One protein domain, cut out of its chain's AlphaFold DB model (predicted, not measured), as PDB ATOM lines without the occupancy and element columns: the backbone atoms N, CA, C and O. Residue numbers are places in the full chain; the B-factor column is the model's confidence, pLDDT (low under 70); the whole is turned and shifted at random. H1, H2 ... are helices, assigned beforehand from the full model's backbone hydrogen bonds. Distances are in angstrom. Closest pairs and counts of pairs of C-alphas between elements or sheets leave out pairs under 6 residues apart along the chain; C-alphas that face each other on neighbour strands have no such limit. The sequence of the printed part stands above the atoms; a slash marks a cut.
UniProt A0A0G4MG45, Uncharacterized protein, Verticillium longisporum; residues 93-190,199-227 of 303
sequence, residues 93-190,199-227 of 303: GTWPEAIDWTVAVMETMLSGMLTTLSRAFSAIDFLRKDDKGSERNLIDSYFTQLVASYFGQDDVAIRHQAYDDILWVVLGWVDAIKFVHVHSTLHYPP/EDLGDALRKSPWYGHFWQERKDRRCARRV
ATOM      1  N   GLY A  93      23.211  16.731  47.956       94.12
ATOM      2  CA  GLY A  93      24.611  16.830  47.572       94.12
ATOM      3  C   GLY A  93      25.074  18.279  47.484       94.12
ATOM      4  O   GLY A  93      25.827  18.602  46.587       94.12
ATOM      5  N   THR A  94      24.593  19.172  48.349       94.88
ATOM      6  CA  THR A  94      24.974  20.593  48.316       94.88
ATOM      7  C   THR A  94      24.776  21.253  49.684       94.88
ATOM      8  O   THR A  94      24.260  20.621  50.609       94.88
ATOM      9  N   TRP A  95      25.178  22.519  49.801       96.44
ATOM     10  CA  TRP A  95      24.876  23.424  50.912       96.44
ATOM     11  C   TRP A  95      23.705  24.327  50.496       96.44
ATOM     12  O   TRP A  95      23.933  25.318  49.811       96.44
ATOM     13  N   PRO A  96      22.445  24.018  50.853       93.69
ATOM     14  CA  PRO A  96      21.284  24.648  50.207       93.69
ATOM     15  C   PRO A  96      21.086  26.128  50.534       93.69
ATOM     16  O   PRO A  96      20.356  26.817  49.830       93.69
ATOM     17  N   GLU A  97      21.686  26.608  51.622       93.62
ATOM     18  CA  GLU A  97      21.664  28.029  51.992       93.62
ATOM     19  C   GLU A  97      22.725  28.848  51.241       93.62
ATOM     20  O   GLU A  97      22.686  30.078  51.249       93.62
ATOM     21  N   ALA A  98      23.680  28.174  50.597       92.25
ATOM     22  CA  ALA A  98      24.681  28.804  49.757       92.25
ATOM     23  C   ALA A  98      24.116  29.056  48.348       92.25
ATOM     24  O   ALA A  98      23.250  28.336  47.854       92.25
ATOM     25  N   ILE A  99      24.629  30.097  47.699       89.00
ATOM     26  CA  ILE A  99      24.374  30.398  46.287       89.00
ATOM     27  C   ILE A  99      25.454  29.730  45.427       89.00
ATOM     28  O   ILE A  99      26.479  29.293  45.945       89.00
ATOM     29  N   ASP A 100      25.259  29.640  44.113       87.25
ATOM     30  CA  ASP A 100      26.032  28.719  43.262       87.25
ATOM     31  C   ASP A 100      27.560  28.877  43.356       87.25
ATOM     32  O   ASP A 100      28.285  27.895  43.531       87.25
ATOM     33  N   TRP A 101      28.074  30.109  43.312       87.75
ATOM     34  CA  TRP A 101      29.518  30.337  43.435       87.75
ATOM     35  C   TRP A 101      30.040  30.054  44.850       87.75
ATOM     36  O   TRP A 101      31.169  29.582  44.998       87.75
ATOM     37  N   THR A 102      29.244  30.282  45.904       92.06
ATOM     38  CA  THR A 102      29.672  29.951  47.269       92.06
ATOM     39  C   THR A 102      29.642  28.448  47.508       92.06
ATOM     40  O   THR A 102      30.551  27.945  48.161       92.06
ATOM     41  N   VAL A 103      28.706  27.702  46.911       92.94
ATOM     42  CA  VAL A 103      28.739  26.226  46.888       92.94
ATOM     43  C   VAL A 103      30.057  25.726  46.288       92.94
ATOM     44  O   VAL A 103      30.719  24.870  46.877       92.94
ATOM     45  N   ALA A 104      30.498  26.309  45.168       91.38
ATOM     46  CA  ALA A 104      31.773  25.956  44.541       91.38
ATOM     47  C   ALA A 104      32.992  26.257  45.438       91.38
ATOM     48  O   ALA A 104      33.956  25.484  45.494       91.38
ATOM     49  N   VAL A 105      32.948  27.365  46.183       93.19
ATOM     50  CA  VAL A 105      33.978  27.699  47.178       93.19
ATOM     51  C   VAL A 105      33.990  26.681  48.322       93.19
ATOM     52  O   VAL A 105      35.066  26.217  48.696       93.19
ATOM     53  N   MET A 106      32.827  26.280  48.840       95.69
ATOM     54  CA  MET A 106      32.715  25.292  49.924       95.69
ATOM     55  C   MET A 106      33.238  23.914  49.494       95.69
ATOM     56  O   MET A 106      33.973  23.267  50.240       95.69
ATOM     57  N   GLU A 107      32.971  23.498  48.253       95.25
ATOM     58  CA  GLU A 107      33.571  22.295  47.659       95.25
ATOM     59  C   GLU A 107      35.103  22.381  47.590       95.25
ATOM     60  O   GLU A 107      35.822  21.428  47.923       95.25
ATOM     61  N   THR A 108      35.622  23.540  47.182       95.25
ATOM     62  CA  THR A 108      37.068  23.786  47.130       95.25
ATOM     63  C   THR A 108      37.678  23.719  48.534       95.25
ATOM     64  O   THR A 108      38.719  23.095  48.727       95.25
ATOM     65  N   MET A 109      37.012  24.284  49.545       95.94
ATOM     66  CA  MET A 109      37.443  24.172  50.942       95.94
ATOM     67  C   MET A 109      37.436  22.716  51.424       95.94
ATOM     68  O   MET A 109      38.409  22.278  52.036       95.94
ATOM     69  N   LEU A 110      36.396  21.941  51.101       97.19
ATOM     70  CA  LEU A 110      36.305  20.519  51.442       97.19
ATOM     71  C   LEU A 110      37.463  19.709  50.836       97.19
ATOM     72  O   LEU A 110      38.156  18.981  51.551       97.19
ATOM     73  N   SER A 111      37.712  19.846  49.531       96.06
ATOM     74  CA  SER A 111      38.806  19.136  48.844       96.06
ATOM     75  C   SER A 111      40.203  19.563  49.326       96.06
ATOM     76  O   SER A 111      41.073  18.708  49.550       96.06
ATOM     77  N   GLY A 112      40.396  20.855  49.603       94.94
ATOM     78  CA  GLY A 112      41.626  21.386  50.186       94.94
ATOM     79  C   GLY A 112      41.891  20.839  51.591       94.94
ATOM     80  O   GLY A 112      42.992  20.356  51.873       94.94
ATOM     81  N   MET A 113      40.874  20.821  52.457       95.75
ATOM     82  CA  MET A 113      40.976  20.245  53.804       95.75
ATOM     83  C   MET A 113      41.271  18.744  53.763       95.75
ATOM     84  O   MET A 113      42.142  18.271  54.492       95.75
ATOM     85  N   LEU A 114      40.629  17.990  52.865       95.50
ATOM     86  CA  LEU A 114      40.907  16.562  52.685       95.50
ATOM     87  C   LEU A 114      42.354  16.300  52.245       95.50
ATOM     88  O   LEU A 114      42.984  15.335  52.695       95.50
ATOM     89  N   THR A 115      42.914  17.176  51.408       93.75
ATOM     90  CA  THR A 115      44.331  17.132  51.029       93.75
ATOM     91  C   THR A 115      45.238  17.385  52.232       93.75
ATOM     92  O   THR A 115      46.206  16.645  52.435       93.75
ATOM     93  N   THR A 116      44.924  18.397  53.044       91.94
ATOM     94  CA  THR A 116      45.665  18.728  54.270       91.94
ATOM     95  C   THR A 116      45.641  17.573  55.265       91.94
ATOM     96  O   THR A 116      46.706  17.117  55.678       91.94
ATOM     97  N   LEU A 117      44.462  17.026  55.573       91.88
ATOM     98  CA  LEU A 117      44.302  15.873  56.466       91.88
ATOM     99  C   LEU A 117      45.070  14.652  55.951       91.88
ATOM    100  O   LEU A 117      45.790  14.003  56.704       91.88
ATOM    101  N   SER A 118      45.005  14.374  54.646       90.88
ATOM    102  CA  SER A 118      45.741  13.254  54.045       90.88
ATOM    103  C   SER A 118      47.252  13.384  54.204       90.88
ATOM    104  O   SER A 118      47.928  12.383  54.442       90.88
ATOM    105  N   ARG A 119      47.792  14.600  54.071       88.25
ATOM    106  CA  ARG A 119      49.213  14.867  54.321       88.25
ATOM    107  C   ARG A 119      49.546  14.746  55.797       88.25
ATOM    108  O   ARG A 119      50.525  14.083  56.126       88.25
ATOM    109  N   ALA A 120      48.718  15.319  56.664       86.69
ATOM    110  CA  ALA A 120      48.900  15.246  58.104       86.69
ATOM    111  C   ALA A 120      48.956  13.782  58.573       86.69
ATOM    112  O   ALA A 120      49.940  13.393  59.191       86.69
ATOM    113  N   PHE A 121      47.996  12.938  58.177       86.19
ATOM    114  CA  PHE A 121      47.970  11.505  58.519       86.19
ATOM    115  C   PHE A 121      49.152  10.713  57.940       86.19
ATOM    116  O   PHE A 121      49.515   9.659  58.452       86.19
ATOM    117  N   SER A 122      49.780  11.194  56.859       83.50
ATOM    118  CA  SER A 122      51.004  10.572  56.331       83.50
ATOM    119  C   SER A 122      52.267  10.962  57.111       83.50
ATOM    120  O   SER A 122      53.258  10.235  57.073       83.50
ATOM    121  N   ALA A 123      52.237  12.105  57.798       79.88
ATOM    122  CA  ALA A 123      53.384  12.732  58.446       79.88
ATOM    123  C   ALA A 123      53.425  12.522  59.962       79.88
ATOM    124  O   ALA A 123      54.502  12.415  60.547       79.88
ATOM    125  N   ILE A 124      52.246  12.503  60.577       76.50
ATOM    126  CA  ILE A 124      52.024  12.515  62.016       76.50
ATOM    127  C   ILE A 124      51.211  11.265  62.349       76.50
ATOM    128  O   ILE A 124      50.165  11.016  61.752       76.50
ATOM    129  N   ASP A 125      51.692  10.477  63.308       71.00
ATOM    130  CA  ASP A 125      50.952   9.334  63.856       71.00
ATOM    131  C   ASP A 125      49.987   9.901  64.920       71.00
ATOM    132  O   ASP A 125      50.326   9.973  66.101       71.00
ATOM    133  N   PHE A 126      48.827  10.415  64.489       65.19
ATOM    134  CA  PHE A 126      47.815  10.990  65.395       65.19
ATOM    135  C   PHE A 126      47.192   9.931  66.299       65.19
ATOM    136  O   PHE A 126      46.829  10.201  67.445       65.19
ATOM    137  N   LEU A 127      47.058   8.714  65.776       59.81
ATOM    138  CA  LEU A 127      46.457   7.593  66.471       59.81
ATOM    139  C   LEU A 127      47.501   6.530  66.820       59.81
ATOM    140  O   LEU A 127      48.600   6.461  66.269       59.81
ATOM    141  N   ARG A 128      47.142   5.627  67.740       58.56
ATOM    142  CA  ARG A 128      47.915   4.397  67.961       58.56
ATOM    143  C   ARG A 128      48.027   3.637  66.635       58.56
ATOM    144  O   ARG A 128      47.050   3.556  65.899       58.56
ATOM    145  N   LYS A 129      49.160   2.963  66.401       58.59
ATOM    146  CA  LYS A 129      49.428   2.131  65.201       58.59
ATOM    147  C   LYS A 129      48.286   1.193  64.771       58.59
ATOM    148  O   LYS A 129      48.229   0.822  63.600       58.59
ATOM    149  N   ASP A 130      47.407   0.812  65.696       59.44
ATOM    150  CA  ASP A 130      46.284  -0.102  65.472       59.44
ATOM    151  C   ASP A 130      45.021   0.578  64.898       59.44
ATOM    152  O   ASP A 130      44.124  -0.123  64.439       59.44
ATOM    153  N   ASP A 131      44.938   1.915  64.887       64.81
ATOM    154  CA  ASP A 131      43.704   2.668  64.596       64.81
ATOM    155  C   ASP A 131      43.737   3.433  63.255       64.81
ATOM    156  O   ASP A 131      42.897   4.277  62.953       64.81
ATOM    157  N   LYS A 132      44.664   3.061  62.361       67.88
ATOM    158  CA  LYS A 132      44.750   3.600  60.985       67.88
ATOM    159  C   LYS A 132      43.484   3.377  60.146       67.88
ATOM    160  O   LYS A 132      43.335   3.955  59.072       67.88
ATOM    161  N   GLY A 133      42.584   2.497  60.592       72.06
ATOM    162  CA  GLY A 133      41.269   2.315  59.979       72.06
ATOM    163  C   GLY A 133      40.358   3.531  60.163       72.06
ATOM    164  O   GLY A 133      39.626   3.877  59.238       72.06
ATOM    165  N   SER A 134      40.443   4.206  61.311       76.00
ATOM    166  CA  SER A 134      39.592   5.351  61.646       76.00
ATOM    167  C   SER A 134      39.941   6.590  60.819       76.00
ATOM    168  O   SER A 134      39.042   7.232  60.280       76.00
ATOM    169  N   GLU A 135      41.235   6.857  60.602       80.25
ATOM    170  CA  GLU A 135      41.719   7.906  59.683       80.25
ATOM    171  C   GLU A 135      41.181   7.715  58.257       80.25
ATOM    172  O   GLU A 135      40.704   8.659  57.626       80.25
ATOM    173  N   ARG A 136      41.213   6.473  57.753       81.44
ATOM    174  CA  ARG A 136      40.704   6.130  56.414       81.44
ATOM    175  C   ARG A 136      39.202   6.343  56.321       81.44
ATOM    176  O   ARG A 136      38.741   7.009  55.402       81.44
ATOM    177  N   ASN A 137      38.455   5.841  57.303       86.50
ATOM    178  CA  ASN A 137      37.005   5.991  57.347       86.50
ATOM    179  C   ASN A 137      36.573   7.470  57.377       86.50
ATOM    180  O   ASN A 137      35.570   7.834  56.763       86.50
ATOM    181  N   LEU A 138      37.341   8.327  58.056       91.25
ATOM    182  CA  LEU A 138      37.094   9.766  58.104       91.25
ATOM    183  C   LEU A 138      37.255  10.427  56.728       91.25
ATOM    184  O   LEU A 138      36.338  11.105  56.264       91.25
ATOM    185  N   ILE A 139      38.390  10.199  56.056       93.19
ATOM    186  CA  ILE A 139      38.629  10.738  54.709       93.19
ATOM    187  C   ILE A 139      37.582  10.212  53.720       93.19
ATOM    188  O   ILE A 139      37.037  10.989  52.940       93.19
ATOM    189  N   ASP A 140      37.256   8.921  53.781       91.75
ATOM    190  CA  ASP A 140      36.279   8.281  52.896       91.75
ATOM    191  C   ASP A 140      34.865   8.868  53.078       91.75
ATOM    192  O   ASP A 140      34.129   9.090  52.106       91.75
ATOM    193  N   SER A 141      34.491   9.192  54.319       92.50
ATOM    194  CA  SER A 141      33.203   9.821  54.636       92.50
ATOM    195  C   SER A 141      33.078  11.200  53.989       92.50
ATOM    196  O   SER A 141      32.095  11.477  53.296       92.50
ATOM    197  N   TYR A 142      34.091  12.051  54.143       95.94
ATOM    198  CA  TYR A 142      34.101  13.380  53.529       95.94
ATOM    199  C   TYR A 142      34.301  13.338  52.017       95.94
ATOM    200  O   TYR A 142      33.694  14.130  51.302       95.94
ATOM    201  N   PHE A 143      35.075  12.384  51.499       95.31
ATOM    202  CA  PHE A 143      35.198  12.193  50.057       95.31
ATOM    203  C   PHE A 143      33.856  11.812  49.424       95.31
ATOM    204  O   PHE A 143      33.538  12.269  48.331       95.31
ATOM    205  N   THR A 144      33.023  11.036  50.117       93.69
ATOM    206  CA  THR A 144      31.663  10.740  49.645       93.69
ATOM    207  C   THR A 144      30.813  12.012  49.541       93.69
ATOM    208  O   THR A 144      30.062  12.167  48.578       93.69
ATOM    209  N   GLN A 145      30.963  12.948  50.481       95.38
ATOM    210  CA  GLN A 145      30.288  14.250  50.433       95.38
ATOM    211  C   GLN A 145      30.858  15.150  49.327       95.38
ATOM    212  O   GLN A 145      30.089  15.808  48.637       95.38
ATOM    213  N   LEU A 146      32.172  15.100  49.078       95.62
ATOM    214  CA  LEU A 146      32.815  15.782  47.948       95.62
ATOM    215  C   LEU A 146      32.272  15.279  46.603       95.62
ATOM    216  O   LEU A 146      31.943  16.067  45.721       95.62
ATOM    217  N   VAL A 147      32.129  13.962  46.451       93.19
ATOM    218  CA  VAL A 147      31.516  13.359  45.259       93.19
ATOM    219  C   VAL A 147      30.046  13.761  45.134       93.19
ATOM    220  O   VAL A 147      29.587  14.041  44.030       93.19
ATOM    221  N   ALA A 148      29.301  13.800  46.240       92.88
ATOM    222  CA  ALA A 148      27.918  14.265  46.227       92.88
ATOM    223  C   ALA A 148      27.817  15.743  45.804       92.88
ATOM    224  O   ALA A 148      26.976  16.038  44.961       92.88
ATOM    225  N   SER A 149      28.715  16.612  46.297       92.94
ATOM    226  CA  SER A 149      28.853  18.022  45.880       92.94
ATOM    227  C   SER A 149      28.938  18.156  44.369       92.94
ATOM    228  O   SER A 149      28.119  18.837  43.764       92.94
ATOM    229  N   TYR A 150      29.850  17.408  43.742       90.38
ATOM    230  CA  TYR A 150      30.048  17.434  42.292       90.38
ATOM    231  C   TYR A 150      28.755  17.183  41.493       90.38
ATOM    232  O   TYR A 150      28.526  17.829  40.472       90.38
ATOM    233  N   PHE A 151      27.899  16.256  41.941       88.12
ATOM    234  CA  PHE A 151      26.620  15.971  41.274       88.12
ATOM    235  C   PHE A 151      25.469  16.884  41.705       88.12
ATOM    236  O   PHE A 151      24.462  16.933  41.000       88.12
ATOM    237  N   GLY A 152      25.588  17.553  42.851       87.69
ATOM    238  CA  GLY A 152      24.599  18.504  43.353       87.69
ATOM    239  C   GLY A 152      24.760  19.920  42.799       87.69
ATOM    240  O   GLY A 152      23.916  20.768  43.079       87.69
ATOM    241  N   GLN A 153      25.812  20.191  42.019       85.44
ATOM    242  CA  GLN A 153      26.014  21.486  41.365       85.44
ATOM    243  C   GLN A 153      24.933  21.764  40.306       85.44
ATOM    244  O   GLN A 153      24.659  20.917  39.452       85.44
ATOM    245  N   ASP A 154      24.381  22.984  40.299       84.75
ATOM    246  CA  ASP A 154      23.500  23.463  39.227       84.75
ATOM    247  C   ASP A 154      24.330  23.982  38.040       84.75
ATOM    248  O   ASP A 154      24.553  25.181  37.836       84.75
ATOM    249  N   ASP A 155      24.823  23.043  37.235       74.38
ATOM    250  CA  ASP A 155      25.670  23.336  36.081       74.38
ATOM    251  C   ASP A 155      24.946  24.112  34.967       74.38
ATOM    252  O   ASP A 155      25.600  24.641  34.062       74.38
ATOM    253  N   VAL A 156      23.611  24.181  35.002       80.12
ATOM    254  CA  VAL A 156      22.798  24.956  34.059       80.12
ATOM    255  C   VAL A 156      22.714  26.405  34.516       80.12
ATOM    256  O   VAL A 156      22.988  27.294  33.707       80.12
ATOM    257  N   ALA A 157      22.394  26.648  35.789       80.50
ATOM    258  CA  ALA A 157      22.347  27.992  36.355       80.50
ATOM    259  C   ALA A 157      23.712  28.683  36.255       80.50
ATOM    260  O   ALA A 157      23.788  29.803  35.752       80.50
ATOM    261  N   ILE A 158      24.797  27.982  36.605       79.12
ATOM    262  CA  ILE A 158      26.171  28.515  36.588       79.12
ATOM    263  C   ILE A 158      26.581  29.060  35.209       79.12
ATOM    264  O   ILE A 158      27.304  30.051  35.114       79.12
ATOM    265  N   ARG A 159      26.101  28.468  34.107       79.94
ATOM    266  CA  ARG A 159      26.432  28.935  32.741       79.94
ATOM    267  C   ARG A 159      25.833  30.294  32.397       79.94
ATOM    268  O   ARG A 159      26.252  30.903  31.414       79.94
ATOM    269  N   HIS A 160      24.830  30.724  33.150       83.06
ATOM    270  CA  HIS A 160      24.124  31.981  32.946       83.06
ATOM    271  C   HIS A 160      24.530  33.060  33.959       83.06
ATOM    272  O   HIS A 160      23.955  34.147  33.931       83.06
ATOM    273  N   GLN A 161      25.513  32.781  34.818       80.75
ATOM    274  CA  GLN A 161      26.032  33.719  35.814       80.75
ATOM    275  C   GLN A 161      27.242  34.506  35.295       80.75
ATOM    276  O   GLN A 161      27.496  34.550  34.085       80.75
ATOM    277  N   ALA A 162      27.957  35.194  36.189       79.19
ATOM    278  CA  ALA A 162      29.126  35.964  35.807       79.19
ATOM    279  C   ALA A 162      30.256  35.036  35.335       79.19
ATOM    280  O   ALA A 162      30.349  33.860  35.691       79.19
ATOM    281  N   TYR A 163      31.138  35.570  34.489       75.50
ATOM    282  CA  TYR A 163      32.215  34.778  33.889       75.50
ATOM    283  C   TYR A 163      33.220  34.232  34.915       75.50
ATOM    284  O   TYR A 163      33.946  33.295  34.594       75.50
ATOM    285  N   ASP A 164      33.297  34.805  36.115       80.94
ATOM    286  CA  ASP A 164      34.143  34.331  37.208       80.94
ATOM    287  C   ASP A 164      33.491  33.237  38.069       80.94
ATOM    288  O   ASP A 164      34.216  32.410  38.621       80.94
ATOM    289  N   ASP A 165      32.161  33.119  38.094       84.06
ATOM    290  CA  ASP A 165      31.454  32.092  38.878       84.06
ATOM    291  C   ASP A 165      31.776  30.673  38.383       84.06
ATOM    292  O   ASP A 165      32.050  29.758  39.164       84.06
ATOM    293  N   ILE A 166      31.876  30.496  37.061       83.69
ATOM    294  CA  ILE A 166      32.292  29.217  36.467       83.69
ATOM    295  C   ILE A 166      33.760  28.874  36.775       83.69
ATOM    296  O   ILE A 166      34.128  27.698  36.799       83.69
ATOM    297  N   LEU A 167      34.618  29.873  37.028       87.62
ATOM    298  CA  LEU A 167      36.020  29.631  37.383       87.62
ATOM    299  C   LEU A 167      36.140  29.032  38.785       87.62
ATOM    300  O   LEU A 167      36.984  28.157  38.984       87.62
ATOM    301  N   TRP A 168      35.282  29.439  39.725       88.31
ATOM    302  CA  TRP A 168      35.231  28.852  41.067       88.31
ATOM    303  C   TRP A 168      34.852  27.370  41.034       88.31
ATOM    304  O   TRP A 168      35.478  26.559  41.712       88.31
ATOM    305  N   VAL A 169      33.909  26.993  40.168       88.56
ATOM    306  CA  VAL A 169      33.516  25.589  39.957       88.56
ATOM    307  C   VAL A 169      34.675  24.761  39.405       88.56
ATOM    308  O   VAL A 169      35.021  23.708  39.944       88.56
ATOM    309  N   VAL A 170      35.325  25.255  38.347       88.19
ATOM    310  CA  VAL A 170      36.463  24.559  37.729       88.19
ATOM    311  C   VAL A 170      37.631  24.427  38.707       88.19
ATOM    312  O   VAL A 170      38.305  23.393  38.714       88.19
ATOM    313  N   LEU A 171      37.878  25.445  39.537       89.75
ATOM    314  CA  LEU A 171      38.895  25.384  40.581       89.75
ATOM    315  C   LEU A 171      38.603  24.249  41.570       89.75
ATOM    316  O   LEU A 171      39.510  23.458  41.832       89.75
ATOM    317  N   GLY A 172      37.357  24.125  42.035       89.19
ATOM    318  CA  GLY A 172      36.924  23.035  42.912       89.19
ATOM    319  C   GLY A 172      37.181  21.656  42.303       89.19
ATOM    320  O   GLY A 172      37.800  20.800  42.933       89.19
ATOM    321  N   TRP A 173      36.843  21.461  41.026       90.19
ATOM    322  CA  TRP A 173      37.097  20.189  40.338       90.19
ATOM    323  C   TRP A 173      38.589  19.874  40.195       90.19
ATOM    324  O   TRP A 173      39.018  18.732  40.381       90.19
ATOM    325  N   VAL A 174      39.404  20.876  39.851       91.44
ATOM    326  CA  VAL A 174      40.859  20.708  39.755       91.44
ATOM    327  C   VAL A 174      41.443  20.356  41.121       91.44
ATOM    328  O   VAL A 174      42.328  19.498  41.191       91.44
ATOM    329  N   ASP A 175      40.961  20.978  42.194       91.62
ATOM    330  CA  ASP A 175      41.434  20.691  43.544       91.62
ATOM    331  C   ASP A 175      40.997  19.303  44.031       91.62
ATOM    332  O   ASP A 175      41.828  18.538  44.518       91.62
ATOM    333  N   ALA A 176      39.764  18.877  43.739       92.25
ATOM    334  CA  ALA A 176      39.302  17.512  43.988       92.25
ATOM    335  C   ALA A 176      40.156  16.455  43.255       92.25
ATOM    336  O   ALA A 176      40.516  15.418  43.823       92.25
ATOM    337  N   ILE A 177      40.555  16.716  42.005       90.31
ATOM    338  CA  ILE A 177      41.480  15.843  41.264       90.31
ATOM    339  C   ILE A 177      42.856  15.821  41.948       90.31
ATOM    340  O   ILE A 177      43.451  14.753  42.120       90.31
ATOM    341  N   LYS A 178      43.385  16.974  42.365       89.88
ATOM    342  CA  LYS A 178      44.659  17.024  43.097       89.88
ATOM    343  C   LYS A 178      44.579  16.238  44.400       89.88
ATOM    344  O   LYS A 178      45.474  15.431  44.649       89.88
ATOM    345  N   PHE A 179      43.508  16.408  45.171       92.69
ATOM    346  CA  PHE A 179      43.247  15.653  46.390       92.69
ATOM    347  C   PHE A 179      43.317  14.148  46.130       92.69
ATOM    348  O   PHE A 179      44.114  13.453  46.762       92.69
ATOM    349  N   VAL A 180      42.551  13.647  45.152       90.69
ATOM    350  CA  VAL A 180      42.509  12.211  44.849       90.69
ATOM    351  C   VAL A 180      43.895  11.672  44.500       90.69
ATOM    352  O   VAL A 180      44.267  10.579  44.939       90.69
ATOM    353  N   HIS A 181      44.683  12.441  43.745       87.94
ATOM    354  CA  HIS A 181      46.055  12.071  43.420       87.94
ATOM    355  C   HIS A 181      46.943  12.038  44.670       87.94
ATOM    356  O   HIS A 181      47.584  11.022  44.933       87.94
ATOM    357  N   VAL A 182      46.940  13.110  45.467       88.06
ATOM    358  CA  VAL A 182      47.747  13.228  46.689       88.06
ATOM    359  C   VAL A 182      47.412  12.100  47.662       88.06
ATOM    360  O   VAL A 182      48.309  11.351  48.047       88.06
ATOM    361  N   HIS A 183      46.135  11.903  47.990       90.50
ATOM    362  CA  HIS A 183      45.699  10.861  48.917       90.50
ATOM    363  C   HIS A 183      46.094   9.459  48.437       90.50
ATOM    364  O   HIS A 183      46.685   8.687  49.194       90.50
ATOM    365  N   SER A 184      45.858   9.152  47.155       87.25
ATOM    366  CA  SER A 184      46.251   7.863  46.574       87.25
ATOM    367  C   SER A 184      47.763   7.652  46.647       87.25
ATOM    368  O   SER A 184      48.214   6.586  47.041       87.25
ATOM    369  N   THR A 185      48.570   8.659  46.303       85.69
ATOM    370  CA  THR A 185      50.036   8.517  46.307       85.69
ATOM    371  C   THR A 185      50.625   8.332  47.702       85.69
ATOM    372  O   THR A 185      51.577   7.568  47.848       85.69
ATOM    373  N   LEU A 186      50.058   8.994  48.715       85.75
ATOM    374  CA  LEU A 186      50.544   8.926  50.092       85.75
ATOM    375  C   LEU A 186      50.140   7.624  50.789       85.75
ATOM    376  O   LEU A 186      50.943   7.047  51.518       85.75
ATOM    377  N   HIS A 187      48.914   7.150  50.553       84.56
ATOM    378  CA  HIS A 187      48.324   6.056  51.333       84.56
ATOM    379  C   HIS A 187      48.159   4.742  50.552       84.56
ATOM    380  O   HIS A 187      48.030   3.683  51.166       84.56
ATOM    381  N   TYR A 188      48.192   4.785  49.213       83.88
ATOM    382  CA  TYR A 188      47.865   3.661  48.319       83.88
ATOM    383  C   TYR A 188      48.780   3.611  47.071       83.88
ATOM    384  O   TYR A 188      48.339   3.902  45.952       83.88
ATOM    385  N   PRO A 189      50.067   3.244  47.221       72.00
ATOM    386  CA  PRO A 189      51.047   3.316  46.138       72.00
ATOM    387  C   PRO A 189      50.678   2.456  44.905       72.00
ATOM    388  O   PRO A 189      50.064   1.395  45.047       72.00
ATOM    389  N   PRO A 190      51.071   2.879  43.680       62.75
ATOM    390  CA  PRO A 190      50.698   2.206  42.434       62.75
ATOM    391  C   PRO A 190      51.171   0.753  42.357       62.75
ATOM    392  O   PRO A 190      52.293   0.420  42.740       62.75
ATOM    393  N   GLU A 199      47.868 -13.418  44.858       69.94
ATOM    394  CA  GLU A 199      47.795 -12.884  46.225       69.94
ATOM    395  C   GLU A 199      46.666 -13.480  47.068       69.94
ATOM    396  O   GLU A 199      45.559 -13.711  46.583       69.94
ATOM    397  N   ASP A 200      46.963 -13.677  48.354       83.12
ATOM    398  CA  ASP A 200      45.964 -13.950  49.385       83.12
ATOM    399  C   ASP A 200      44.983 -12.771  49.517       83.12
ATOM    400  O   ASP A 200      45.339 -11.618  49.263       83.12
ATOM    401  N   LEU A 201      43.745 -13.041  49.943       81.44
ATOM    402  CA  LEU A 201      42.704 -12.017  50.073       81.44
ATOM    403  C   LEU A 201      43.138 -10.877  51.008       81.44
ATOM    404  O   LEU A 201      42.858  -9.712  50.722       81.44
ATOM    405  N   GLY A 202      43.850 -11.189  52.096       79.19
ATOM    406  CA  GLY A 202      44.360 -10.180  53.023       79.19
ATOM    407  C   GLY A 202      45.380  -9.243  52.372       79.19
ATOM    408  O   GLY A 202      45.327  -8.027  52.574       79.19
ATOM    409  N   ASP A 203      46.269  -9.789  51.543       77.94
ATOM    410  CA  ASP A 203      47.254  -9.013  50.789       77.94
ATOM    411  C   ASP A 203      46.602  -8.204  49.664       77.94
ATOM    412  O   ASP A 203      46.939  -7.032  49.474       77.94
ATOM    413  N   ALA A 204      45.616  -8.787  48.981       77.69
ATOM    414  CA  ALA A 204      44.855  -8.121  47.934       77.69
ATOM    415  C   ALA A 204      44.098  -6.894  48.469       77.69
ATOM    416  O   ALA A 204      44.126  -5.844  47.830       77.69
ATOM    417  N   LEU A 205      43.481  -6.998  49.654       77.31
ATOM    418  CA  LEU A 205      42.791  -5.885  50.320       77.31
ATOM    419  C   LEU A 205      43.760  -4.808  50.826       77.31
ATOM    420  O   LEU A 205      43.472  -3.621  50.723       77.31
ATOM    421  N   ARG A 206      44.934  -5.182  51.350       74.12
ATOM    422  CA  ARG A 206      45.943  -4.199  51.798       74.12
ATOM    423  C   ARG A 206      46.570  -3.426  50.642       74.12
ATOM    424  O   ARG A 206      47.009  -2.296  50.837       74.12
ATOM    425  N   LYS A 207      46.644  -4.049  49.468       75.00
ATOM    426  CA  LYS A 207      47.280  -3.504  48.261       75.00
ATOM    427  C   LYS A 207      46.266  -3.023  47.223       75.00
ATOM    428  O   LYS A 207      46.659  -2.724  46.092       75.00
ATOM    429  N   SER A 208      44.973  -2.996  47.548       76.19
ATOM    430  CA  SER A 208      43.960  -2.466  46.640       76.19
ATOM    431  C   SER A 208      44.112  -0.948  46.521       76.19
ATOM    432  O   SER A 208      44.347  -0.291  47.537       76.19
ATOM    433  N   PRO A 209      43.968  -0.371  45.315       81.25
ATOM    434  CA  PRO A 209      43.952   1.076  45.165       81.25
ATOM    435  C   PRO A 209      42.757   1.665  45.915       81.25
ATOM    436  O   PRO A 209      41.705   1.030  46.027       81.25
ATOM    437  N   TRP A 210      42.910   2.896  46.384       86.56
ATOM    438  CA  TRP A 210      41.805   3.636  46.974       86.56
ATOM    439  C   TRP A 210      40.674   3.842  45.967       86.56
ATOM    440  O   TRP A 210      40.922   4.149  44.797       86.56
ATOM    441  N   TYR A 211      39.425   3.698  46.413       84.81
ATOM    442  CA  TYR A 211      38.271   3.758  45.515       84.81
ATOM    443  C   TYR A 211      38.114   5.129  44.844       84.81
ATOM    444  O   TYR A 211      37.639   5.205  43.712       84.81
ATOM    445  N   GLY A 212      38.569   6.205  45.496       83.00
ATOM    446  CA  GLY A 212      38.571   7.547  44.922       83.00
ATOM    447  C   GLY A 212      39.372   7.659  43.625       83.00
ATOM    448  O   GLY A 212      39.010   8.432  42.743       83.00
ATOM    449  N   HIS A 213      40.382   6.806  43.413       78.25
ATOM    450  CA  HIS A 213      41.144   6.773  42.162       78.25
ATOM    451  C   HIS A 213      40.278   6.377  40.944       78.25
ATOM    452  O   HIS A 213      40.620   6.704  39.807       78.25
ATOM    453  N   PHE A 214      39.151   5.687  41.140       77.50
ATOM    454  CA  PHE A 214      38.229   5.352  40.045       77.50
ATOM    455  C   PHE A 214      37.348   6.529  39.608       77.50
ATOM    456  O   PHE A 214      36.731   6.452  38.549       77.50
ATOM    457  N   TRP A 215      37.316   7.614  40.388       67.31
ATOM    458  CA  TRP A 215      36.565   8.834  40.080       67.31
ATOM    459  C   TRP A 215      37.335   9.810  39.183       67.31
ATOM    460  O   TRP A 215      36.758  10.760  38.665       67.31
ATOM    461  N   GLN A 216      38.622   9.557  38.932       59.97
ATOM    462  CA  GLN A 216      39.381  10.254  37.897       59.97
ATOM    463  C   GLN A 216      39.274   9.521  36.564       59.97
ATOM    464  O   GLN A 216      39.307   8.289  36.506       59.97
ATOM    465  N   GLU A 217      39.195  10.277  35.466       46.72
ATOM    466  CA  GLU A 217      39.138   9.687  34.134       46.72
ATOM    467  C   GLU A 217      40.269   8.683  33.909       46.72
ATOM    468  O   GLU A 217      41.465   8.965  34.052       46.72
ATOM    469  N   ARG A 218      39.880   7.490  33.460       43.31
ATOM    470  CA  ARG A 218      40.828   6.510  32.962       43.31
ATOM    471  C   ARG A 218      41.482   7.091  31.709       43.31
ATOM    472  O   ARG A 218      40.865   7.099  30.645       43.31
ATOM    473  N   LYS A 219      42.754   7.500  31.793       47.78
ATOM    474  CA  LYS A 219      43.575   7.769  30.600       47.78
ATOM    475  C   LYS A 219      43.607   6.505  29.738       47.78
ATOM    476  O   LYS A 219      44.363   5.570  30.011       47.78
ATOM    477  N   ASP A 220      42.759   6.439  28.714       45.06
ATOM    478  CA  ASP A 220      42.664   5.260  27.864       45.06
ATOM    479  C   ASP A 220      43.949   5.132  27.033       45.06
ATOM    480  O   ASP A 220      44.169   5.848  26.050       45.06
ATOM    481  N   ARG A 221      44.829   4.193  27.413       46.50
ATOM    482  CA  ARG A 221      46.074   3.896  26.678       46.50
ATOM    483  C   ARG A 221      45.801   3.514  25.210       46.50
ATOM    484  O   ARG A 221      46.711   3.599  24.382       46.50
ATOM    485  N   ARG A 222      44.564   3.131  24.850       44.28
ATOM    486  CA  ARG A 222      44.150   2.890  23.455       44.28
ATOM    487  C   ARG A 222      43.952   4.166  22.631       44.28
ATOM    488  O   ARG A 222      44.182   4.103  21.422       44.28
ATOM    489  N   CYS A 223      43.602   5.301  23.240       43.31
ATOM    490  CA  CYS A 223      43.502   6.587  22.538       43.31
ATOM    491  C   CYS A 223      44.883   7.185  22.246       43.31
ATOM    492  O   CYS A 223      45.119   7.640  21.128       43.31
ATOM    493  N   ALA A 224      45.843   7.061  23.169       45.16
ATOM    494  CA  ALA A 224      47.217   7.536  22.956       45.16
ATOM    495  C   ALA A 224      47.889   6.902  21.717       45.16
ATOM    496  O   ALA A 224      48.577   7.581  20.958       45.16
ATOM    497  N   ARG A 225      47.629   5.614  21.439       44.66
ATOM    498  CA  ARG A 225      48.142   4.936  20.229       44.66
ATOM    499  C   ARG A 225      47.412   5.316  18.934       44.66
ATOM    500  O   ARG A 225      47.957   5.087  17.856       44.66
ATOM    501  N   ARG A 226      46.192   5.860  19.008       40.91
ATOM    502  CA  ARG A 226      45.381   6.234  17.832       40.91
ATOM    503  C   ARG A 226      45.589   7.690  17.404       40.91
ATOM    504  O   ARG A 226      45.629   7.942  16.201       40.91
ATOM    505  N   VAL A 227      45.837   8.597  18.353       47.94
ATOM    506  CA  VAL A 227      46.209  10.002  18.080       47.94
ATOM    507  C   VAL A 227      47.509  10.089  17.273       47.94
ATOM    508  O   VAL A 227      47.597  10.882  16.342       47.94
TER     509      VAL A 227
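What this domain is: This is residues 93 to 190 and 199 to 227 of the 303 residues of an uncharacterized protein of Verticillium longisporum (UniProt A0A0G4MG45). Three long helices lie side by side as an up-and-down bundle, H1 beside both H2 and H3, their centres at the corners of a triangle. Short H5 packs on part of H3, while residues 200 to 205, mostly of H4, stick out near one end of the bundle, and a tail, residues 218 to 227 with H6, sticks out from its side. The printed part has 127 residues with six named helices, H1 to H6 in chain order, and no named strand; the class is all helix. The whole is loose, with a radius of gyration of the C-alphas of 17.2 A, and flat, spanning 53 by 45 by 22 A.

How they stand to each other: Start from the longest helix, H1, residues 100 to 123. It touches H2, residues 132 to 152, closest at the C-alphas of Glu 107 and Leu 146, 6.6 A apart; the two form a helical hairpin, a shallow tilt of 18 degrees, opposite ways. H1 also touches H3, residues 165 to 187, where the C-alphas of Thr 108 and Gly 172 come closest at 4.3 A; the tilt is a shallow 16 degrees, the same way. H2 and H3 are close but not clearly touching, with the C-alphas of Leu 146 and Ala 176 closest at 7.8 A. Look next at H5, residues 211 to 215: it touches H3 at residues 180 to 184 alone, with the C-alphas of Val 180 and Gly 212 closest at 6.1 A. H4, residues 201 to 206, and H6, residues 221 to 227, touch no helix. Every O i to N i+4 pair is within hydrogen-bond range in H1, H3 and H4; the counts are 16 of 17 in H2, 0 of 1 in H5, with 2 of 2 O i to N i+3 pairs, and 1 of 3 in H6, with 1 of 4.

Where its parts are: Find C-alpha 100 at (26.032, 28.719, 43.262); from there H1 runs 35.1 A to C-alpha 123 at (53.384, 12.732, 58.446). H2 measures 30.6 A and H3 33.4 A from first to last C-alpha. H4 measures 8.6 A, H5 7.6 A and H6 10.5 A, the last ending at C-alpha 227, (46.209, 10.002, 18.080).

The domain as a whole: The C-alphas farthest apart are those of Ala 162 and Asp 200, at 54.4 A. Residues 191 to 198 are cut out, and C-alphas 190 and 199 are 15.8 A apart across the cut. The link from H2 to H3, 12 residues, is long. Mean pLDDT of the printed part is 81.3; look for values under 70 at residues 126 to 132, 190, 199 and 215 to 227.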